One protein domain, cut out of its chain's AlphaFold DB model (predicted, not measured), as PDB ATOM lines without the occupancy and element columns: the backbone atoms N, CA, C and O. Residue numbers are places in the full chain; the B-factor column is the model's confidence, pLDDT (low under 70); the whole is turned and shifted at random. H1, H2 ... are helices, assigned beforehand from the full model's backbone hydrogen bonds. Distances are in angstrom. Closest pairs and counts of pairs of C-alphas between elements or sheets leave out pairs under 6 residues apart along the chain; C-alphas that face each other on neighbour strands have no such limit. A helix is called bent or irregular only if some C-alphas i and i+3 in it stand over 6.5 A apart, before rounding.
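What this domain is: This is residues 68 to 233 of the 261 residues of an uncharacterized protein of Shackletoniella antarctica (UniProt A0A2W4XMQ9). One long helix, H3, bent near its beginning, is the spine of the model, and two separate groups of helices pack on it, one through H5 and H6 and the other through H7 and H2. Toward its last residues the hairpin of H5 and H6 crosses it, with small H4 on H5; toward its first residues H7 spans the bend, with H1 and H2 on H7. The printed part has 166 residues with seven named helices, H1 to H7 in order, and no named strand: all helix, packing mostly crossed. It is loose, with a radius of gyration of the C-alphas of 22.3 A and spans of 72 by 36 by 20 A.

How they stand to each other: H3, residues 90 to 136, assigned as one helix by its hydrogen bonds, is bent: C-alphas 99 and 102 are 7.0 A apart, and arms H3a, residues 90 to 99, and H3b, residues 102 to 136, stand at 45 degrees. H6, residues 185 to 202, touches H3b at a steep tilt of 65 degrees, closest at the C-alphas of Ser 124 and Ala 197, 4.5 A. H5, residues 160 to 182, forms a hairpin with H6 at 17 degrees, C-alphas of Gly 172 and Gly 191 closest at 4.2 A. H4, residues 151 to 157, touches H5, C-alphas of Cys 154 and Cys 163 closest at 5.9 A, and these form a hairpin. H7, residues 212 to 232, touches H3b, C-alphas of Gln 111 and Thr 215 closest at 5.6 A, and H3a, Pro 90 and Leu 232 at 5.5 A. H7 also touches H1, residues 68 to 75, and H2, residues 78 to 81; H5 and H7 are apart. H4 is irregular, C-alphas 152 and 155 being 7.0 A apart, with 0 of 3 O i to N i+4 pairs within hydrogen-bond range but 3 of 4 O i to N i+3.

Where its parts are: H3b, 50.2 A long, runs from C-alpha 102 at (87.337, 131.775, 129.115) to C-alpha 136 at (118.945, 98.265, 109.146). H5 measures 33.5 A, H7 30.3 A and H6 26.2 A.

The domain as a whole: The farthest C-alphas, Asp 87 and Gly 138, are 71.8 A apart. The printed part has no cut; H3 to H4 is a long link. Residues 68 to 76, 138 to 153 and 204 to 209 have pLDDT under 70.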
ATOM      1  N   ARG A  68     103.746 138.150 133.764       41.09
ATOM      2  CA  ARG A  68     102.911 138.356 134.967       41.09
ATOM      3  C   ARG A  68     101.537 137.708 134.826       41.09
ATOM      4  O   ARG A  68     101.152 136.968 135.717       41.09
ATOM      5  N   ALA A  69     100.871 137.909 133.686       48.84
ATOM      6  CA  ALA A  69      99.615 137.231 133.379       48.84
ATOM      7  C   ALA A  69      99.803 135.708 133.422       48.84
ATOM      8  O   ALA A  69      99.096 135.029 134.156       48.84
ATOM      9  N   ALA A  70     100.832 135.178 132.751       49.62
ATOM     10  CA  ALA A  70     101.162 133.759 132.819       49.62
ATOM     11  C   ALA A  70     101.408 133.282 134.261       49.62
ATOM     12  O   ALA A  70     100.909 132.229 134.624       49.62
ATOM     13  N   TYR A  71     102.108 134.045 135.109       49.91
ATOM     14  CA  TYR A  71     102.334 133.669 136.511       49.91
ATOM     15  C   TYR A  71     101.043 133.659 137.354       49.91
ATOM     16  O   TYR A  71     100.849 132.755 138.173       49.91
ATOM     17  N   ASP A  72     100.144 134.618 137.124       55.88
ATOM     18  CA  ASP A  72      98.835 134.682 137.783       55.88
ATOM     19  C   ASP A  72      97.936 133.508 137.354       55.88
ATOM     20  O   ASP A  72      97.313 132.891 138.211       55.88
ATOM     21  N   PHE A  73      97.947 133.107 136.075       59.03
ATOM     22  CA  PHE A  73      97.225 131.916 135.588       59.03
ATOM     23  C   PHE A  73      97.837 130.597 136.089       59.03
ATOM     24  O   PHE A  73      97.125 129.679 136.490       59.03
ATOM     25  N   VAL A  74      99.168 130.516 136.130       53.38
ATOM     26  CA  VAL A  74      99.934 129.356 136.614       53.38
ATOM     27  C   VAL A  74      99.675 129.066 138.096       53.38
ATOM     28  O   VAL A  74      99.717 127.915 138.547       53.38
ATOM     29  N   SER A  75      99.467 130.114 138.892       56.12
ATOM     30  CA  SER A  75      99.351 130.008 140.343       56.12
ATOM     31  C   SER A  75      97.929 130.170 140.873       56.12
ATOM     32  O   SER A  75      97.649 129.630 141.951       56.12
ATOM     33  N   GLY A  76      97.064 130.847 140.120       63.41
ATOM     34  CA  GLY A  76      95.740 131.289 140.524       63.41
ATOM     35  C   GLY A  76      94.671 130.214 140.406       63.41
ATOM     36  O   GLY A  76      94.522 129.526 139.399       63.41
ATOM     37  N   ASP A  77      93.908 130.074 141.477       73.19
ATOM     38  CA  ASP A  77      92.541 129.578 141.408       73.19
ATOM     39  C   ASP A  77      91.713 130.599 140.596       73.19
ATOM     40  O   ASP A  77      91.781 131.790 140.925       73.19
ATOM     41  N   PRO A  78      90.960 130.204 139.549       81.44
ATOM     42  CA  PRO A  78      90.099 131.114 138.796       81.44
ATOM     43  C   PRO A  78      89.192 131.983 139.674       81.44
ATOM     44  O   PRO A  78      88.935 133.127 139.311       81.44
ATOM     45  N   ALA A  79      88.764 131.504 140.848       78.88
ATOM     46  CA  ALA A  79      88.011 132.307 141.812       78.88
ATOM     47  C   ALA A  79      88.845 133.460 142.395       78.88
ATOM     48  O   ALA A  79      88.373 134.595 142.474       78.88
ATOM     49  N   ILE A  80      90.108 133.199 142.738       80.00
ATOM     50  CA  ILE A  80      91.052 134.222 143.211       80.00
ATOM     51  C   ILE A  80      91.345 135.221 142.088       80.00
ATOM     52  O   ILE A  80      91.330 136.429 142.317       80.00
ATOM     53  N   MET A  81      91.560 134.732 140.867       80.69
ATOM     54  CA  MET A  81      91.820 135.572 139.693       80.69
ATOM     55  C   MET A  81      90.634 136.471 139.342       80.69
ATOM     56  O   MET A  81      90.810 137.622 138.951       80.69
ATOM     57  N   ALA A  82      89.423 135.950 139.509       83.00
ATOM     58  CA  ALA A  82      88.179 136.680 139.334       83.00
ATOM     59  C   ALA A  82      87.896 137.677 140.472       83.00
ATOM     60  O   ALA A  82      86.945 138.454 140.379       83.00
ATOM     61  N   GLY A  83      88.706 137.683 141.538       83.62
ATOM     62  CA  GLY A  83      88.482 138.528 142.708       83.62
ATOM     63  C   GLY A  83      87.185 138.173 143.438       83.62
ATOM     64  O   GLY A  83      86.480 139.072 143.913       83.62
ATOM     65  N   VAL A  84      86.839 136.882 143.473       83.00
ATOM     66  CA  VAL A  84      85.697 136.377 144.239       83.00
ATOM     67  C   VAL A  84      86.033 136.456 145.724       83.00
ATOM     68  O   VAL A  84      87.032 135.901 146.186       83.00
ATOM     69  N   SER A  85      85.191 137.160 146.469       84.44
ATOM     70  CA  SER A  85      85.260 137.287 147.921       84.44
ATOM     71  C   SER A  85      84.256 136.334 148.581       84.44
ATOM     72  O   SER A  85      83.180 136.116 148.024       84.44
ATOM     73  N   PRO A  86      84.532 135.809 149.791       80.50
ATOM     74  CA  PRO A  86      83.543 135.068 150.578       80.50
ATOM     75  C   PRO A  86      82.252 135.852 150.862       80.50
ATOM     76  O   PRO A  86      81.216 135.237 151.104       80.50
ATOM     77  N   ASP A  87      82.329 137.185 150.830       88.50
ATOM     78  CA  ASP A  87      81.204 138.094 151.085       88.50
ATOM     79  C   ASP A  87      80.396 138.438 149.821       88.50
ATOM     80  O   ASP A  87      79.382 139.133 149.912       88.50
ATOM     81  N   ASP A  88      80.836 137.993 148.637       85.38
ATOM     82  CA  ASP A  88      80.111 138.254 147.394       85.38
ATOM     83  C   ASP A  88      78.755 137.537 147.395       85.38
ATOM     84  O   ASP A  88      78.626 136.377 147.804       85.38
ATOM     85  N   LEU A  89      77.734 138.205 146.853       88.88
ATOM     86  CA  LEU A  89      76.479 137.532 146.541       88.88
ATOM     87  C   LEU A  89      76.732 136.441 145.484       88.88
ATOM     88  O   LEU A  89      77.579 136.627 144.605       88.88
ATOM     89  N   PRO A  90      75.984 135.319 145.503       83.25
ATOM     90  CA  PRO A  90      76.208 134.219 144.566       83.25
ATOM     91  C   PRO A  90      76.190 134.634 143.088       83.25
ATOM     92  O   PRO A  90      76.972 134.120 142.294       83.25
ATOM     93  N   GLU A  91      75.329 135.588 142.731       83.44
ATOM     94  CA  GLU A  91      75.210 136.119 141.370       83.44
ATOM     95  C   GLU A  91      76.445 136.934 140.955       83.44
ATOM     96  O   GLU A  91      76.929 136.790 139.831       83.44
ATOM     97  N   ASP A  92      77.000 137.724 141.878       85.06
ATOM     98  CA  ASP A  92      78.196 138.537 141.645       85.06
ATOM     99  C   ASP A  92      79.447 137.657 141.532       85.06
ATOM    100  O   ASP A  92      80.257 137.834 140.620       85.06
ATOM    101  N   ALA A  93      79.577 136.655 142.408       82.25
ATOM    102  CA  ALA A  93      80.645 135.658 142.339       82.25
ATOM    103  C   ALA A  93      80.604 134.878 141.012       82.25
ATOM    104  O   ALA A  93      81.632 134.687 140.361       82.25
ATOM    105  N   LEU A  94      79.407 134.476 140.571       84.19
ATOM    106  CA  LEU A  94      79.205 133.779 139.302       84.19
ATOM    107  C   LEU A  94      79.562 134.662 138.095       84.19
ATOM    108  O   LEU A  94      80.230 134.199 137.172       84.19
ATOM    109  N   ALA A  95      79.161 135.937 138.105       83.75
ATOM    110  CA  ALA A  95      79.496 136.887 137.046       83.75
ATOM    111  C   ALA A  95      81.013 137.117 136.936       83.75
ATOM    112  O   ALA A  95      81.558 137.116 135.830       83.75
ATOM    113  N   LYS A  96      81.702 137.256 138.075       82.38
ATOM    114  CA  LYS A  96      83.166 137.373 138.142       82.38
ATOM    115  C   LYS A  96      83.858 136.125 137.588       82.38
ATOM    116  O   LYS A  96      84.765 136.247 136.767       82.38
ATOM    117  N   LEU A  97      83.405 134.930 137.974       80.06
ATOM    118  CA  LEU A  97      83.945 133.669 137.457       80.06
ATOM    119  C   LEU A  97      83.765 133.559 135.938       80.06
ATOM    120  O   LEU A  97      84.730 133.283 135.230       80.06
ATOM    121  N   PHE A  98      82.574 133.848 135.408       84.50
ATOM    122  CA  PHE A  98      82.335 133.790 133.962       84.50
ATOM    123  C   PHE A  98      83.168 134.782 133.145       84.50
ATOM    124  O   PHE A  98      83.385 134.540 131.959       84.50
ATOM    125  N   LEU A  99      83.666 135.858 133.757       83.88
ATOM    126  CA  LEU A  99      84.587 136.781 133.099       83.88
ATOM    127  C   LEU A  99      85.986 136.170 132.917       83.88
ATOM    128  O   LEU A  99      86.610 136.374 131.880       83.88
ATOM    129  N   VAL A 100      86.485 135.424 133.908       82.12
ATOM    130  CA  VAL A 100      87.865 134.902 133.919       82.12
ATOM    131  C   VAL A 100      87.987 133.519 133.287       82.12
ATOM    132  O   VAL A 100      88.997 133.235 132.642       82.12
ATOM    133  N   MET A 101      86.966 132.669 133.425       83.44
ATOM    134  CA  MET A 101      87.009 131.279 132.957       83.44
ATOM    135  C   MET A 101      87.418 131.121 131.483       83.44
ATOM    136  O   MET A 101      88.302 130.308 131.236       83.44
ATOM    137  N   PRO A 102      86.916 131.915 130.513       82.75
ATOM    138  CA  PRO A 102      87.337 131.775 129.115       82.75
ATOM    139  C   PRO A 102      88.833 132.038 128.886       82.75
ATOM    140  O   PRO A 102      89.455 131.417 128.026       82.75
ATOM    141  N   HIS A 103      89.427 132.955 129.654       81.56
ATOM    142  CA  HIS A 103      90.863 133.232 129.581       81.56
ATOM    143  C   HIS A 103      91.681 132.108 130.216       81.56
ATOM    144  O   HIS A 103      92.720 131.722 129.681       81.56
ATOM    145  N   PHE A 104      91.191 131.563 131.330       81.50
ATOM    146  CA  PHE A 104      91.806 130.417 131.990       81.50
ATOM    147  C   PHE A 104      91.741 129.158 131.113       81.50
ATOM    148  O   PHE A 104      92.735 128.449 131.004       81.50
ATOM    149  N   ASP A 105      90.610 128.923 130.440       80.56
ATOM    150  CA  ASP A 105      90.416 127.846 129.462       80.56
ATOM    151  C   ASP A 105      91.446 127.917 128.332       80.56
ATOM    152  O   ASP A 105      92.109 126.925 128.036       80.56
ATOM    153  N   ALA A 106      91.604 129.094 127.718       79.25
ATOM    154  CA  ALA A 106      92.562 129.295 126.634       79.25
ATOM    155  C   ALA A 106      94.004 129.040 127.096       79.25
ATOM    156  O   ALA A 106      94.740 128.296 126.453       79.25
ATOM    157  N   TRP A 107      94.385 129.590 128.252       83.75
ATOM    158  CA  TRP A 107      95.708 129.352 128.827       83.75
ATOM    159  C   TRP A 107      95.945 127.868 129.145       83.75
ATOM    160  O   TRP A 107      97.020 127.336 128.861       83.75
ATOM    161  N   LEU A 108      94.952 127.181 129.717       82.00
ATOM    162  CA  LEU A 108      95.058 125.766 130.061       82.00
ATOM    163  C   LEU A 108      95.168 124.885 128.812       82.00
ATOM    164  O   LEU A 108      95.949 123.934 128.815       82.00
ATOM    165  N   ALA A 109      94.435 125.216 127.745       78.38
ATOM    166  CA  ALA A 109      94.546 124.541 126.457       78.38
ATOM    167  C   ALA A 109      95.974 124.635 125.896       78.38
ATOM    168  O   ALA A 109      96.546 123.606 125.543       78.38
ATOM    169  N   ASP A 110      96.593 125.820 125.930       79.00
ATOM    170  CA  ASP A 110      97.982 126.005 125.490       79.00
ATOM    171  C   ASP A 110      98.973 125.157 126.310       79.00
ATOM    172  O   ASP A 110      99.924 124.589 125.763       79.00
ATOM    173  N   GLN A 111      98.766 125.041 127.629       79.81
ATOM    174  CA  GLN A 111      99.609 124.194 128.484       79.81
ATOM    175  C   GLN A 111      99.451 122.706 128.156       79.81
ATOM    176  O   GLN A 111     100.450 121.995 128.026       79.81
ATOM    177  N   ILE A 112      98.211 122.239 127.981       79.06
ATOM    178  CA  ILE A 112      97.913 120.854 127.595       79.06
ATOM    179  C   ILE A 112      98.534 120.539 126.231       79.06
ATOM    180  O   ILE A 112      99.188 119.508 126.083       79.06
ATOM    181  N   ASP A 113      98.399 121.433 125.255       78.69
ATOM    182  CA  ASP A 113      98.995 121.271 123.927       78.69
ATOM    183  C   ASP A 113     100.527 121.259 123.976       78.69
ATOM    184  O   ASP A 113     101.177 120.543 123.208       78.69
ATOM    185  N   SER A 114     101.131 122.014 124.896       78.81
ATOM    186  CA  SER A 114     102.571 121.974 125.150       78.81
ATOM    187  C   SER A 114     103.014 120.618 125.719       78.81
ATOM    188  O   SER A 114     103.961 120.022 125.199       78.81
ATOM    189  N   ASP A 115     102.302 120.090 126.723       78.75
ATOM    190  CA  ASP A 115     102.567 118.770 127.316       78.75
ATOM    191  C   ASP A 115     102.379 117.630 126.305       78.75
ATOM    192  O   ASP A 115     103.252 116.768 126.165       78.75
ATOM    193  N   ILE A 116     101.266 117.637 125.562       79.12
ATOM    194  CA  ILE A 116     100.999 116.668 124.490       79.12
ATOM    195  C   ILE A 116     102.078 116.782 123.415       79.12
ATOM    196  O   ILE A 116     102.609 115.765 122.974       79.12
ATOM    197  N   GLY A 117     102.441 118.003 123.014       79.62
ATOM    198  CA  GLY A 117     103.500 118.251 122.041       79.62
ATOM    199  C   GLY A 117     104.828 117.627 122.462       79.62
ATOM    200  O   GLY A 117     105.452 116.934 121.667       79.62
ATOM    201  N   ALA A 118     105.233 117.789 123.720       79.25
ATOM    202  CA  ALA A 118     106.470 117.205 124.230       79.25
ATOM    203  C   ALA A 118     106.425 115.676 124.329       79.25
ATOM    204  O   ALA A 118     107.402 115.002 123.998       79.25
ATOM    205  N   MET A 119     105.287 115.116 124.755       82.50
ATOM    206  CA  MET A 119     105.066 113.669 124.753       82.50
ATOM    207  C   MET A 119     105.182 113.108 123.333       82.50
ATOM    208  O   MET A 119     105.886 112.120 123.123       82.50
ATOM    209  N   LEU A 120     104.553 113.767 122.357       84.44
ATOM    210  CA  LEU A 120     104.642 113.408 120.944       84.44
ATOM    211  C   LEU A 120     106.071 113.530 120.419       84.44
ATOM    212  O   LEU A 120     106.506 112.640 119.697       84.44
ATOM    213  N   THR A 121     106.828 114.563 120.801       83.88
ATOM    214  CA  THR A 121     108.241 114.682 120.416       83.88
ATOM    215  C   THR A 121     109.059 113.512 120.966       83.88
ATOM    216  O   THR A 121     109.781 112.868 120.206       83.88
ATOM    217  N   ASN A 122     108.917 113.171 122.247       85.88
ATOM    218  CA  ASN A 122     109.636 112.039 122.841       85.88
ATOM    219  C   ASN A 122     109.275 110.709 122.167       85.88
ATOM    220  O   ASN A 122     110.158 109.919 121.829       85.88
ATOM    221  N   GLU A 123     107.986 110.482 121.925       87.38
ATOM    222  CA  GLU A 123     107.518 109.282 121.237       87.38
ATOM    223  C   GLU A 123     107.991 109.245 119.778       87.38
ATOM    224  O   GLU A 123     108.406 108.197 119.291       87.38
ATOM    225  N   SER A 124     108.031 110.390 119.092       89.38
ATOM    226  CA  SER A 124     108.548 110.490 117.725       89.38
ATOM    227  C   SER A 124     110.029 110.113 117.641       89.38
ATOM    228  O   SER A 124     110.425 109.381 116.738       89.38
ATOM    229  N   LEU A 125     110.844 110.518 118.623       89.25
ATOM    230  CA  LEU A 125     112.256 110.140 118.704       89.25
ATOM    231  C   LEU A 125     112.412 108.635 118.940       89.25
ATOM    232  O   LEU A 125     113.251 107.988 118.308       89.25
ATOM    233  N   ARG A 126     111.567 108.057 119.804       90.69
ATOM    234  CA  ARG A 126     111.528 106.610 120.047       90.69
ATOM    235  C   ARG A 126     111.158 105.841 118.774       90.69
ATOM    236  O   ARG A 126     111.808 104.845 118.456       90.69
ATOM    237  N   LEU A 127     110.148 106.305 118.038       90.88
ATOM    238  CA  LEU A 127     109.710 105.704 116.776       90.88
ATOM    239  C   LEU A 127     110.754 105.861 115.669       90.88
ATOM    240  O   LEU A 127     110.992 104.904 114.941       90.88
ATOM    241  N   ALA A 128     111.427 107.010 115.575       90.25
ATOM    242  CA  ALA A 128     112.518 107.225 114.629       90.25
ATOM    243  C   ALA A 128     113.675 106.245 114.873       90.25
ATOM    244  O   ALA A 128     114.161 105.619 113.932       90.25
ATOM    245  N   ALA A 129     114.079 106.053 116.133       90.88
ATOM    246  CA  ALA A 129     115.111 105.081 116.495       90.88
ATOM    247  C   ALA A 129     114.682 103.637 116.178       90.88
ATOM    248  O   ALA A 129     115.467 102.859 115.633       90.88
ATOM    249  N   ALA A 130     113.426 103.282 116.468       90.06
ATOM    250  CA  ALA A 130     112.875 101.971 116.127       90.06
ATOM    251  C   ALA A 130     112.833 101.741 114.607       90.06
ATOM    252  O   ALA A 130     113.214 100.673 114.139       90.06
ATOM    253  N   ALA A 131     112.435 102.754 113.835       89.69
ATOM    254  CA  ALA A 131     112.391 102.694 112.380       89.69
ATOM    255  C   ALA A 131     113.785 102.567 111.755       89.69
ATOM    256  O   ALA A 131     113.964 101.814 110.803       89.69
ATOM    257  N   GLN A 132     114.791 103.256 112.303       91.06
ATOM    258  CA  GLN A 132     116.185 103.101 111.874       91.06
ATOM    259  C   GLN A 132     116.705 101.685 112.119       91.06
ATOM    260  O   GLN A 132     117.387 101.129 111.259       91.06
ATOM    261  N   LYS A 133     116.378 101.106 113.279       90.25
ATOM    262  CA  LYS A 133     116.752  99.731 113.618       90.25
ATOM    263  C   LYS A 133     116.077  98.720 112.690       90.25
ATOM    264  O   LYS A 133     116.746  97.858 112.144       90.25
ATOM    265  N   GLU A 134     114.775  98.847 112.469       87.94
ATOM    266  CA  GLU A 134     114.052  97.929 111.583       87.94
ATOM    267  C   GLU A 134     114.547  98.027 110.131       87.94
ATOM    268  O   GLU A 134     114.780  97.021 109.464       87.94
ATOM    269  N   ALA A 135     114.799  99.250 109.660       86.62
ATOM    270  CA  ALA A 135     115.368  99.487 108.342       86.62
ATOM    271  C   ALA A 135     116.762  98.860 108.170       86.62
ATOM    272  O   ALA A 135     117.078  98.381 107.080       86.62
ATOM    273  N   SER A 136     117.603  98.859 109.211       87.62
ATOM    274  CA  SER A 136     118.945  98.265 109.146       87.62
ATOM    275  C   SER A 136     118.934  96.736 109.223       87.62
ATOM    276  O   SER A 136     119.858  96.098 108.721       87.62
ATOM    277  N   GLU A 137     117.872  96.145 109.772       86.12
ATOM    278  CA  GLU A 137     117.635  94.697 109.794       86.12
ATOM    279  C   GLU A 137     117.120  94.159 108.440       86.12
ATOM    280  O   GLU A 137     117.052  92.948 108.240       86.12
ATOM    281  N   GLY A 138     116.819  95.038 107.473       63.91
ATOM    282  CA  GLY A 138     116.505  94.680 106.083       63.91
ATOM    283  C   GLY A 138     115.105  94.098 105.855       63.91
ATOM    284  O   GLY A 138     114.763  93.767 104.720       63.91
ATOM    285  N   ALA A 139     114.281  94.002 106.899       61.47
ATOM    286  CA  ALA A 139     112.913  93.495 106.847       61.47
ATOM    287  C   ALA A 139     111.902  94.651 106.780       61.47
ATOM    288  O   ALA A 139     111.123  94.863 107.703       61.47
ATOM    289  N   ILE A 140     111.925  95.427 105.693       63.28
ATOM    290  CA  ILE A 140     110.887  96.443 105.468       63.28
ATOM    291  C   ILE A 140     109.729  95.756 104.766       63.28
ATOM    292  O   ILE A 140     109.737  95.595 103.542       63.28
ATOM    293  N   ASP A 141     108.742  95.341 105.551       61.47
ATOM    294  CA  ASP A 141     107.487  94.859 104.996       61.47
ATOM    295  C   ASP A 141     106.757  96.061 104.374       61.47
ATOM    296  O   ASP A 141     106.223  96.932 105.060       61.47
ATOM    297  N   THR A 142     106.849  96.176 103.047       56.19
ATOM    298  CA  THR A 142     106.226  97.257 102.251       56.19
ATOM    299  C   THR A 142     104.791  96.928 101.852       56.19
ATOM    300  O   THR A 142     104.119  97.728 101.202       56.19
ATOM    301  N   ILE A 143     104.324  95.744 102.238       52.56
ATOM    302  CA  ILE A 143     102.943  95.318 102.121       52.56
ATOM    303  C   ILE A 143     102.425  95.297 103.549       52.56
ATOM    304  O   ILE A 143     102.775  94.407 104.314       52.56
ATOM    305  N   ASP A 144     101.622  96.288 103.917       51.28
ATOM    306  CA  ASP A 144     100.808  96.178 105.118       51.28
ATOM    307  C   ASP A 144      99.485  95.507 104.705       51.28
ATOM    308  O   ASP A 144      98.632  96.161 104.096       51.28
ATOM    309  N   PRO A 145      99.291  94.200 104.977       49.25
ATOM    310  CA  PRO A 145      98.069  93.493 104.598       49.25
ATOM    311  C   PRO A 145      96.839  93.983 105.375       49.25
ATOM    312  O   PRO A 145      95.741  93.467 105.172       49.25
ATOM    313  N   VAL A 146      97.018  94.929 106.298       50.56
ATOM    314  CA  VAL A 146      96.036  95.294 107.306       50.56
ATOM    315  C   VAL A 146      95.465  96.703 107.087       50.56
ATOM    316  O   VAL A 146      94.355  96.969 107.549       50.56
ATOM    317  N   THR A 147      96.161  97.588 106.362       50.81
ATOM    318  CA  THR A 147      95.695  98.965 106.082       50.81
ATOM    319  C   THR A 147      95.390  99.266 104.616       50.81
ATOM    320  O   THR A 147      94.884 100.347 104.326       50.81
ATOM    321  N   ASP A 148      95.647  98.327 103.696       52.31
ATOM    322  CA  ASP A 148      95.459  98.496 102.238       52.31
ATOM    323  C   ASP A 148      96.235  99.703 101.654       52.31
ATOM    324  O   ASP A 148      95.989 100.165 100.539       52.31
ATOM    325  N   ILE A 149      97.208 100.230 102.410       54.81
ATOM    326  CA  ILE A 149      98.123 101.278 101.964       54.81
ATOM    327  C   ILE A 149      99.289 100.586 101.263       54.81
ATOM    328  O   ILE A 149     100.167  99.996 101.896       54.81
ATOM    329  N   ASP A 150      99.299 100.660  99.933       59.31
ATOM    330  CA  ASP A 150     100.393 100.124  99.128       59.31
ATOM    331  C   ASP A 150     101.647 101.009  99.257       59.31
ATOM    332  O   ASP A 150     101.814 102.014  98.559       59.31
ATOM    333  N   LEU A 151     102.555 100.630 100.163       63.56
ATOM    334  CA  LEU A 151     103.850 101.288 100.347       63.56
ATOM    335  C   LEU A 151     104.909 100.803  99.337       63.56
ATOM    336  O   LEU A 151     106.067 101.212  99.450       63.56
ATOM    337  N   LYS A 152     104.574  99.991  98.316       64.69
ATOM    338  CA  LYS A 152     105.552  99.496  97.317       64.69
ATOM    339  C   LYS A 152     106.260 100.615  96.549       64.69
ATOM    340  O   LYS A 152     107.387 100.427  96.098       64.69
ATOM    341  N   GLY A 153     105.633 101.786  96.422       66.81
ATOM    342  CA  GLY A 153     106.248 102.983  95.838       66.81
ATOM    343  C   GLY A 153     107.102 103.804  96.814       66.81
ATOM    344  O   GLY A 153     107.815 104.707  96.386       66.81
ATOM    345  N   CYS A 154     107.060 103.509  98.116       77.88
ATOM    346  CA  CYS A 154     107.652 104.369  99.138       77.88
ATOM    347  C   CYS A 154     109.178 104.455  99.019       77.88
ATOM    348  O   CYS A 154     109.731 105.553  99.008       77.88
ATOM    349  N   LEU A 155     109.861 103.321  98.832       78.81
ATOM    350  CA  LEU A 155     111.326 103.288  98.703       78.81
ATOM    351  C   LEU A 155     111.845 104.007  97.445       78.81
ATOM    352  O   LEU A 155     113.033 104.300  97.355       78.81
ATOM    353  N   GLN A 156     110.973 104.300  96.474       78.50
ATOM    354  CA  GLN A 156     111.334 105.100  95.299       78.50
ATOM    355  C   GLN A 156     111.351 106.605  95.601       78.50
ATOM    356  O   GLN A 156     111.978 107.362  94.865       78.50
ATOM    357  N   GLN A 157     110.662 107.045  96.660       82.12
ATOM    358  CA  GLN A 157     110.493 108.461  97.008       82.12
ATOM    359  C   GLN A 157     111.148 108.842  98.340       82.12
ATOM    360  O   GLN A 157     111.455 110.013  98.559       82.12
ATOM    361  N   MET A 158     111.349 107.879  99.238       84.25
ATOM    362  CA  MET A 158     111.785 108.107 100.612       84.25
ATOM    363  C   MET A 158     112.814 107.065 101.051       84.25
ATOM    364  O   MET A 158     112.962 105.996 100.460       84.25
ATOM    365  N   THR A 159     113.537 107.381 102.122       88.25
ATOM    366  CA  THR A 159     114.485 106.444 102.729       88.25
ATOM    367  C   THR A 159     113.761 105.295 103.433       88.25
ATOM    368  O   THR A 159     112.629 105.429 103.895       88.25
ATOM    369  N   ALA A 160     114.453 104.169 103.578       85.69
ATOM    370  CA  ALA A 160     113.967 102.993 104.291       85.69
ATOM    371  C   ALA A 160     113.341 103.295 105.680       85.69
ATOM    372  O   ALA A 160     112.188 102.918 105.896       85.69
ATOM    373  N   PRO A 161     114.004 104.038 106.594       88.56
ATOM    374  CA  PRO A 161     113.408 104.404 107.883       88.56
ATOM    375  C   PRO A 161     112.141 105.257 107.753       88.56
ATOM    376  O   PRO A 161     111.212 105.110 108.541       88.56
ATOM    377  N   GLN A 162     112.070 106.138 106.751       88.19
ATOM    378  CA  GLN A 162     110.878 106.955 106.514       88.19
ATOM    379  C   GLN A 162     109.688 106.102 106.059       88.19
ATOM    380  O   GLN A 162     108.564 106.346 106.492       88.19
ATOM    381  N   CYS A 163     109.918 105.060 105.259       85.19
ATOM    382  CA  CYS A 163     108.859 104.120 104.888       85.19
ATOM    383  C   CYS A 163     108.340 103.316 106.083       85.19
ATOM    384  O   CYS A 163     107.131 103.131 106.214       85.19
ATOM    385  N   VAL A 164     109.225 102.907 106.997       87.56
ATOM    386  CA  VAL A 164     108.820 102.260 108.256       87.56
ATOM    387  C   VAL A 164     107.988 103.213 109.124       87.56
ATOM    388  O   VAL A 164     106.960 102.819 109.665       87.56
ATOM    389  N   LEU A 165     108.374 104.489 109.213       88.69
ATOM    390  CA  LEU A 165     107.592 105.500 109.933       88.69
ATOM    391  C   LEU A 165     106.205 105.722 109.316       88.69
ATOM    392  O   LEU A 165     105.229 105.849 110.053       88.69
ATOM    393  N   LEU A 166     106.086 105.724 107.985       87.12
ATOM    394  CA  LEU A 166     104.781 105.786 107.316       87.12
ATOM    395  C   LEU A 166     103.906 104.573 107.649       87.12
ATOM    396  O   LEU A 166     102.718 104.743 107.919       87.12
ATOM    397  N   ARG A 167     104.491 103.372 107.712       87.06
ATOM    398  CA  ARG A 167     103.785 102.169 108.171       87.06
ATOM    399  C   ARG A 167     103.320 102.307 109.623       87.06
ATOM    400  O   ARG A 167     102.156 102.067 109.914       87.06
ATOM    401  N   TYR A 168     104.165 102.802 110.527       88.81
ATOM    402  CA  TYR A 168     103.751 103.074 111.911       88.81
ATOM    403  C   TYR A 168     102.618 104.098 112.019       88.81
ATOM    404  O   TYR A 168     101.788 103.989 112.927       88.81
ATOM    405  N   ALA A 169     102.577 105.089 111.126       88.88
ATOM    406  CA  ALA A 169     101.471 106.032 111.060       88.88
ATOM    407  C   ALA A 169     100.174 105.319 110.634       88.88
ATOM    408  O   ALA A 169      99.147 105.476 111.297       88.88
ATOM    409  N   ALA A 170     100.238 104.488 109.591       84.81
ATOM    410  CA  ALA A 170      99.122 103.662 109.138       84.81
ATOM    411  C   ALA A 170      98.589 102.736 110.248       84.81
ATOM    412  O   ALA A 170      97.387 102.752 110.523       84.81
ATOM    413  N   ASP A 171      99.474 102.032 110.964       86.19
ATOM    414  CA  ASP A 171      99.126 101.186 112.118       86.19
ATOM    415  C   ASP A 171      98.342 101.970 113.188       86.19
ATOM    416  O   ASP A 171      97.357 101.486 113.758       86.19
ATOM    417  N   GLY A 172      98.778 103.202 113.475       87.31
ATOM    418  CA  GLY A 172      98.123 104.087 114.438       87.31
ATOM    419  C   GLY A 172      96.713 104.488 114.002       87.31
ATOM    420  O   GLY A 172      95.773 104.398 114.794       87.31
ATOM    421  N   LEU A 173      96.544 104.866 112.731       86.75
ATOM    422  CA  LEU A 173      95.239 105.217 112.164       86.75
ATOM    423  C   LEU A 173      94.280 104.021 112.179       86.75
ATOM    424  O   LEU A 173      93.106 104.161 112.522       86.75
ATOM    425  N   LYS A 174      94.792 102.830 111.872       85.38
ATOM    426  CA  LYS A 174      94.024 101.591 111.944       85.38
ATOM    427  C   LYS A 174      93.532 101.309 113.361       85.38
ATOM    428  O   LYS A 174      92.341 101.090 113.564       85.38
ATOM    429  N   THR A 175      94.444 101.368 114.331       86.81
ATOM    430  CA  THR A 175      94.128 101.176 115.752       86.81
ATOM    431  C   THR A 175      93.039 102.154 116.194       86.81
ATOM    432  O   THR A 175      92.088 101.759 116.862       86.81
ATOM    433  N   TYR A 176      93.125 103.418 115.761       85.25
ATOM    434  CA  TYR A 176      92.096 104.417 116.034       85.25
ATOM    435  C   TYR A 176      90.721 104.014 115.489       85.25
ATOM    436  O   TYR A 176      89.735 104.077 116.227       85.25
ATOM    437  N   HIS A 177      90.643 103.587 114.227       84.06
ATOM    438  CA  HIS A 177      89.382 103.168 113.616       84.06
ATOM    439  C   HIS A 177      88.780 101.944 114.316       84.06
ATOM    440  O   HIS A 177      87.629 101.995 114.743       84.06
ATOM    441  N   GLU A 178      89.569 100.886 114.521       87.06
ATOM    442  CA  GLU A 178      89.100  99.655 115.169       87.06
ATOM    443  C   GLU A 178      88.646  99.890 116.614       87.06
ATOM    444  O   GLU A 178      87.654  99.313 117.058       87.06
ATOM    445  N   ALA A 179      89.355 100.738 117.359       82.62
ATOM    446  CA  ALA A 179      88.987 101.089 118.724       82.62
ATOM    447  C   ALA A 179      87.735 101.975 118.777       82.62
ATOM    448  O   ALA A 179      86.880 101.785 119.642       82.62
ATOM    449  N   THR A 180      87.587 102.904 117.826       82.19
ATOM    450  CA  THR A 180      86.395 103.758 117.717       82.19
ATOM    451  C   THR A 180      85.146 102.925 117.441       82.19
ATOM    452  O   THR A 180      84.128 103.133 118.102       82.19
ATOM    453  N   ASP A 181      85.232 101.935 116.550       86.88
ATOM    454  CA  ASP A 181      84.124 101.016 116.255       86.88
ATOM    455  C   ASP A 181      83.712 100.183 117.481       86.88
ATOM    456  O   ASP A 181      82.533  99.873 117.666       86.88
ATOM    457  N   LYS A 182      84.669  99.856 118.358       88.38
ATOM    458  CA  LYS A 182      84.430  99.154 119.631       88.38
ATOM    459  C   LYS A 182      83.983 100.079 120.769       88.38
ATOM    460  O   LYS A 182      83.528  99.587 121.801       88.38
ATOM    461  N   GLY A 183      84.120 101.395 120.612       84.19
ATOM    462  CA  GLY A 183      83.899 102.375 121.677       84.19
ATOM    463  C   GLY A 183      84.995 102.408 122.751       84.19
ATOM    464  O   GLY A 183      84.751 102.935 123.838       84.19
ATOM    465  N   ASP A 184      86.188 101.866 122.479       85.69
ATOM    466  CA  ASP A 184      87.336 101.953 123.389       85.69
ATOM    467  C   ASP A 184      88.063 103.290 123.199       85.69
ATOM    468  O   ASP A 184      88.863 103.489 122.284       85.69
ATOM    469  N   VAL A 185      87.768 104.237 124.088       82.19
ATOM    470  CA  VAL A 185      88.323 105.595 124.028       82.19
ATOM    471  C   VAL A 185      89.833 105.613 124.298       82.19
ATOM    472  O   VAL A 185      90.542 106.449 123.733       82.19
ATOM    473  N   TYR A 186      90.343 104.714 125.144       80.19
ATOM    474  CA  TYR A 186      91.761 104.693 125.507       80.19
ATOM    475  C   TYR A 186      92.606 104.118 124.375       80.19
ATOM    476  O   TYR A 186      93.632 104.703 124.017       80.19
ATOM    477  N   GLU A 187      92.154 103.020 123.774       81.06
ATOM    478  CA  GLU A 187      92.812 102.420 122.615       81.06
ATOM    479  C   GLU A 187      92.747 103.364 121.401       81.06
ATOM    480  O   GLU A 187      93.761 103.580 120.730       81.06
ATOM    481  N   ALA A 188      91.611 104.039 121.185       78.38
ATOM    482  CA  ALA A 188      91.470 105.030 120.120       78.38
ATOM    483  C   ALA A 188      92.455 106.197 120.296       78.38
ATOM    484  O   ALA A 188      93.143 106.587 119.348       78.38
ATOM    485  N   MET A 189      92.582 106.724 121.517       80.50
ATOM    486  CA  MET A 189      93.553 107.778 121.824       80.50
ATOM    487  C   MET A 189      94.995 107.303 121.602       80.50
ATOM    488  O   MET A 189      95.800 108.035 121.026       80.50
ATOM    489  N   GLY A 190      95.315 106.067 122.000       80.38
ATOM    490  CA  GLY A 190      96.614 105.445 121.740       80.38
ATOM    491  C   GLY A 190      96.946 105.372 120.246       80.38
ATOM    492  O   GLY A 190      98.056 105.731 119.845       80.38
ATOM    493  N   GLY A 191      95.971 104.995 119.413       84.19
ATOM    494  CA  GLY A 191      96.100 104.990 117.952       84.19
ATOM    495  C   GLY A 191      96.414 106.374 117.374       84.19
ATOM    496  O   GLY A 191      97.378 106.532 116.620       84.19
ATOM    497  N   VAL A 192      95.670 107.405 117.794       87.88
ATOM    498  CA  VAL A 192      95.901 108.800 117.364       87.88
ATOM    499  C   VAL A 192      97.281 109.298 117.784       87.88
ATOM    500  O   VAL A 192      97.976 109.922 116.979       87.88
ATOM    501  N   LEU A 193      97.703 109.031 119.023       86.75
ATOM    502  CA  LEU A 193      99.020 109.437 119.515       86.75
ATOM    503  C   LEU A 193     100.141 108.785 118.702       86.75
ATOM    504  O   LEU A 193     101.069 109.480 118.288       86.75
ATOM    505  N   ARG A 194     100.027 107.485 118.405       87.38
ATOM    506  CA  ARG A 194     100.999 106.763 117.577       87.38
ATOM    507  C   ARG A 194     101.060 107.312 116.155       87.38
ATOM    508  O   ARG A 194     102.156 107.564 115.660       87.38
ATOM    509  N   TYR A 195      99.907 107.556 115.529       87.69
ATOM    510  CA  TYR A 195      99.825 108.184 114.209       87.69
ATOM    511  C   TYR A 195     100.541 109.542 114.189       87.69
ATOM    512  O   TYR A 195     101.419 109.780 113.360       87.69
ATOM    513  N   ARG A 196     100.227 110.422 115.149       88.00
ATOM    514  CA  ARG A 196     100.828 111.761 115.229       88.00
ATOM    515  C   ARG A 196     102.324 111.716 115.520       88.00
ATOM    516  O   ARG A 196     103.071 112.475 114.910       88.00
ATOM    517  N   ALA A 197     102.768 110.839 116.416       88.69
ATOM    518  CA  ALA A 197     104.182 110.693 116.741       88.69
ATOM    519  C   ALA A 197     104.990 110.154 115.550       88.69
ATOM    520  O   ALA A 197     106.087 110.640 115.290       88.69
ATOM    521  N   ALA A 198     104.438 109.204 114.789       89.38
ATOM    522  CA  ALA A 198     105.072 108.689 113.578       89.38
ATOM    523  C   ALA A 198     105.211 109.772 112.493       89.38
ATOM    524  O   ALA A 198     106.269 109.900 111.882       89.38
ATOM    525  N   LEU A 199     104.188 110.614 112.307       88.94
ATOM    526  CA  LEU A 199     104.278 111.761 111.399       88.94
ATOM    527  C   LEU A 199     105.273 112.824 111.882       88.94
ATOM    528  O   LEU A 199     106.041 113.350 111.079       88.94
ATOM    529  N   ALA A 200     105.308 113.117 113.182       87.38
ATOM    530  CA  ALA A 200     106.301 114.022 113.760       87.38
ATOM    531  C   ALA A 200     107.735 113.480 113.612       87.38
ATOM    532  O   ALA A 200     108.676 114.252 113.467       87.38
ATOM    533  N   ALA A 201     107.916 112.157 113.587       88.50
ATOM    534  CA  ALA A 201     109.216 111.532 113.363       88.50
ATOM    535  C   ALA A 201     109.714 111.696 111.914       88.50
ATOM    536  O   ALA A 201     110.922 111.709 111.682       88.50
ATOM    537  N   LEU A 202     108.803 111.837 110.940       84.88
ATOM    538  CA  LEU A 202     109.157 112.130 109.544       84.88
ATOM    539  C   LEU A 202     109.690 113.559 109.372       84.88
ATOM    540  O   LEU A 202     110.546 113.794 108.518       84.88
ATOM    541  N   TYR A 203     109.196 114.491 110.190       81.06
ATOM    542  CA  TYR A 203     109.540 115.912 110.161       81.06
ATOM    543  C   TYR A 203     109.875 116.376 111.581       81.06
ATOM    544  O   TYR A 203     108.997 116.910 112.263       81.06
ATOM    545  N   PRO A 204     111.113 116.138 112.054       64.56
ATOM    546  CA  PRO A 204     111.469 116.358 113.448       64.56
ATOM    547  C   PRO A 204     111.158 117.794 113.872       64.56
ATOM    548  O   PRO A 204     111.631 118.760 113.271       64.56
ATOM    549  N   VAL A 205     110.337 117.907 114.912       63.84
ATOM    550  CA  VAL A 205     109.903 119.174 115.507       63.84
ATOM    551  C   VAL A 205     110.837 119.521 116.666       63.84
ATOM    552  O   VAL A 205     111.355 118.625 117.337       63.84
ATOM    553  N   GLU A 206     111.051 120.813 116.920       62.09
ATOM    554  CA  GLU A 206     111.828 121.281 118.072       62.09
ATOM    555  C   GLU A 206     111.340 120.659 119.390       62.09
ATOM    556  O   GLU A 206     110.139 120.508 119.635       62.09
ATOM    557  N   GLN A 207     112.295 120.296 120.251       62.81
ATOM    558  CA  GLN A 207     111.997 119.754 121.572       62.81
ATOM    559  C   GLN A 207     111.321 120.818 122.431       62.81
ATOM    560  O   GLN A 207     111.904 121.850 122.755       62.81
ATOM    561  N   ARG A 208     110.081 120.535 122.833       64.56
ATOM    562  CA  ARG A 208     109.377 121.321 123.842       64.56
ATOM    563  C   ARG A 208     109.719 120.777 125.223       64.56
ATOM    564  O   ARG A 208     109.677 119.570 125.447       64.56
ATOM    565  N   HIS A 209     110.021 121.677 126.154       66.62
ATOM    566  CA  HIS A 209     110.187 121.359 127.571       66.62
ATOM    567  C   HIS A 209     109.007 121.941 128.348       66.62
ATOM    568  O   HIS A 209     109.078 123.084 128.811       66.62
ATOM    569  N   PRO A 210     107.890 121.208 128.442       70.69
ATOM    570  CA  PRO A 210     106.695 121.729 129.058       70.69
ATOM    571  C   PRO A 210     106.845 121.699 130.578       70.69
ATOM    572  O   PRO A 210     107.629 120.939 131.154       70.69
ATOM    573  N   GLN A 211     106.066 122.541 131.243       75.19
ATOM    574  CA  GLN A 211     106.029 122.609 132.696       75.19
ATOM    575  C   GLN A 211     104.831 121.803 133.201       75.19
ATOM    576  O   GLN A 211     103.877 122.363 133.727       75.19
ATOM    577  N   THR A 212     104.886 120.474 133.073       74.88
ATOM    578  CA  THR A 212     103.762 119.551 133.339       74.88
ATOM    579  C   THR A 212     103.122 119.713 134.723       74.88
ATOM    580  O   THR A 212     101.915 119.544 134.895       74.88
ATOM    581  N   GLN A 213     103.906 120.099 135.735       78.88
ATOM    582  CA  GLN A 213     103.378 120.394 137.074       78.88
ATOM    583  C   GLN A 213     102.374 121.557 137.067       78.88
ATOM    584  O   GLN A 213     101.409 121.555 137.834       78.88
ATOM    585  N   LEU A 214     102.577 122.543 136.193       74.06
ATOM    586  CA  LEU A 214     101.688 123.688 136.052       74.06
ATOM    587  C   LEU A 214     100.397 123.311 135.346       74.06
ATOM    588  O   LEU A 214      99.335 123.716 135.804       74.06
ATOM    589  N   THR A 215     100.467 122.479 134.312       79.31
ATOM    590  CA  THR A 215      99.280 121.940 133.642       79.31
ATOM    591  C   THR A 215      98.416 121.138 134.611       79.31
ATOM    592  O   THR A 215      97.206 121.349 134.683       79.31
ATOM    593  N   LEU A 216      99.023 120.270 135.430       79.38
ATOM    594  CA  LEU A 216      98.301 119.496 136.448       79.38
ATOM    595  C   LEU A 216      97.652 120.394 137.505       79.38
ATOM    596  O   LEU A 216      96.502 120.172 137.894       79.38
ATOM    597  N   LYS A 217      98.367 121.428 137.961       81.19
ATOM    598  CA  LYS A 217      97.813 122.424 138.882       81.19
ATOM    599  C   LYS A 217      96.657 123.198 138.238       81.19
ATOM    600  O   LYS A 217      95.619 123.358 138.876       81.19
ATOM    601  N   GLY A 218      96.801 123.605 136.979       81.50
ATOM    602  CA  GLY A 218      95.769 124.280 136.195       81.50
ATOM    603  C   GLY A 218      94.506 123.431 136.041       81.50
ATOM    604  O   GLY A 218      93.418 123.898 136.361       81.50
ATOM    605  N   LEU A 219      94.647 122.154 135.672       81.69
ATOM    606  CA  LEU A 219      93.542 121.187 135.587       81.69
ATOM    607  C   LEU A 219      92.819 121.003 136.929       81.69
ATOM    608  O   LEU A 219      91.588 120.931 136.976       81.69
ATOM    609  N   LYS A 220      93.569 120.938 138.037       82.12
ATOM    610  CA  LYS A 220      92.989 120.864 139.383       82.12
ATOM    611  C   LYS A 220      92.165 122.115 139.693       82.12
ATOM    612  O   LYS A 220      91.027 121.979 140.139       82.12
ATOM    613  N   ASN A 221      92.726 123.299 139.463       83.56
ATOM    614  CA  ASN A 221      92.053 124.570 139.726       83.56
ATOM    615  C   ASN A 221      90.806 124.725 138.848       83.56
ATOM    616  O   ASN A 221      89.743 125.051 139.360       83.56
ATOM    617  N   TYR A 222      90.896 124.358 137.568       82.62
ATOM    618  CA  TYR A 222      89.762 124.332 136.652       82.62
ATOM    619  C   TYR A 222      88.595 123.492 137.183       82.62
ATOM    620  O   TYR A 222      87.451 123.942 137.232       82.62
ATOM    621  N   ARG A 223      88.887 122.267 137.643       81.75
ATOM    622  CA  ARG A 223      87.881 121.370 138.223       81.75
ATOM    623  C   ARG A 223      87.210 121.980 139.455       81.75
ATOM    624  O   ARG A 223      86.003 121.813 139.615       81.75
ATOM    625  N   LEU A 224      87.980 122.636 140.323       80.75
ATOM    626  CA  LEU A 224      87.447 123.300 141.516       80.75
ATOM    627  C   LEU A 224      86.530 124.465 141.132       80.75
ATOM    628  O   LEU A 224      85.401 124.520 141.603       80.75
ATOM    629  N   SER A 225      86.935 125.310 140.189       80.44
ATOM    630  CA  SER A 225      86.105 126.440 139.757       80.44
ATOM    631  C   SER A 225      84.833 126.003 139.034       80.44
ATOM    632  O   SER A 225      83.782 126.604 139.228       80.44
ATOM    633  N   MET A 226      84.868 124.909 138.266       80.12
ATOM    634  CA  MET A 226      83.650 124.321 137.695       80.12
ATOM    635  C   MET A 226      82.696 123.797 138.774       80.12
ATOM    636  O   MET A 226      81.478 123.902 138.619       80.12
ATOM    637  N   PHE A 227      83.229 123.256 139.875       79.50
ATOM    638  CA  PHE A 227      82.426 122.874 141.036       79.50
ATOM    639  C   PHE A 227      81.803 124.100 141.720       79.50
ATOM    640  O   PHE A 227      80.612 124.079 142.032       79.50
ATOM    641  N   ASP A 228      82.560 125.187 141.881       79.31
ATOM    642  CA  ASP A 228      82.046 126.433 142.457       79.31
ATOM    643  C   ASP A 228      80.959 127.063 141.583       79.31
ATOM    644  O   ASP A 228      79.895 127.418 142.089       79.31
ATOM    645  N   ILE A 229      81.156 127.111 140.263       80.88
ATOM    646  CA  ILE A 229      80.132 127.553 139.305       80.88
ATOM    647  C   ILE A 229      78.871 126.703 139.459       80.88
ATOM    648  O   ILE A 229      77.779 127.251 139.597       80.88
ATOM    649  N   ALA A 230      79.002 125.374 139.492       80.75
ATOM    650  CA  ALA A 230      77.859 124.479 139.659       80.75
ATOM    651  C   ALA A 230      77.105 124.724 140.976       80.75
ATOM    652  O   ALA A 230      75.878 124.642 140.994       80.75
ATOM    653  N   ARG A 231      77.818 125.061 142.058       79.25
ATOM    654  CA  ARG A 231      77.231 125.402 143.361       79.25
ATOM    655  C   ARG A 231      76.516 126.756 143.356       79.25
ATOM    656  O   ARG A 231      75.529 126.916 144.067       79.25
ATOM    657  N   LEU A 232      77.038 127.727 142.611       80.88
ATOM    658  CA  LEU A 232      76.519 129.098 142.548       80.88
ATOM    659  C   LEU A 232      75.381 129.266 141.532       80.88
ATOM    660  O   LEU A 232      74.637 130.243 141.608       80.88
ATOM    661  N   LEU A 233      75.220 128.328 140.593       79.75
ATOM    662  CA  LEU A 233      74.106 128.344 139.650       79.75
ATOM    663  C   LEU A 233      72.762 128.253 140.399       79.75
ATOM    664  O   LEU A 233      72.577 127.368 141.238       79.75
TER     665      LEU A 233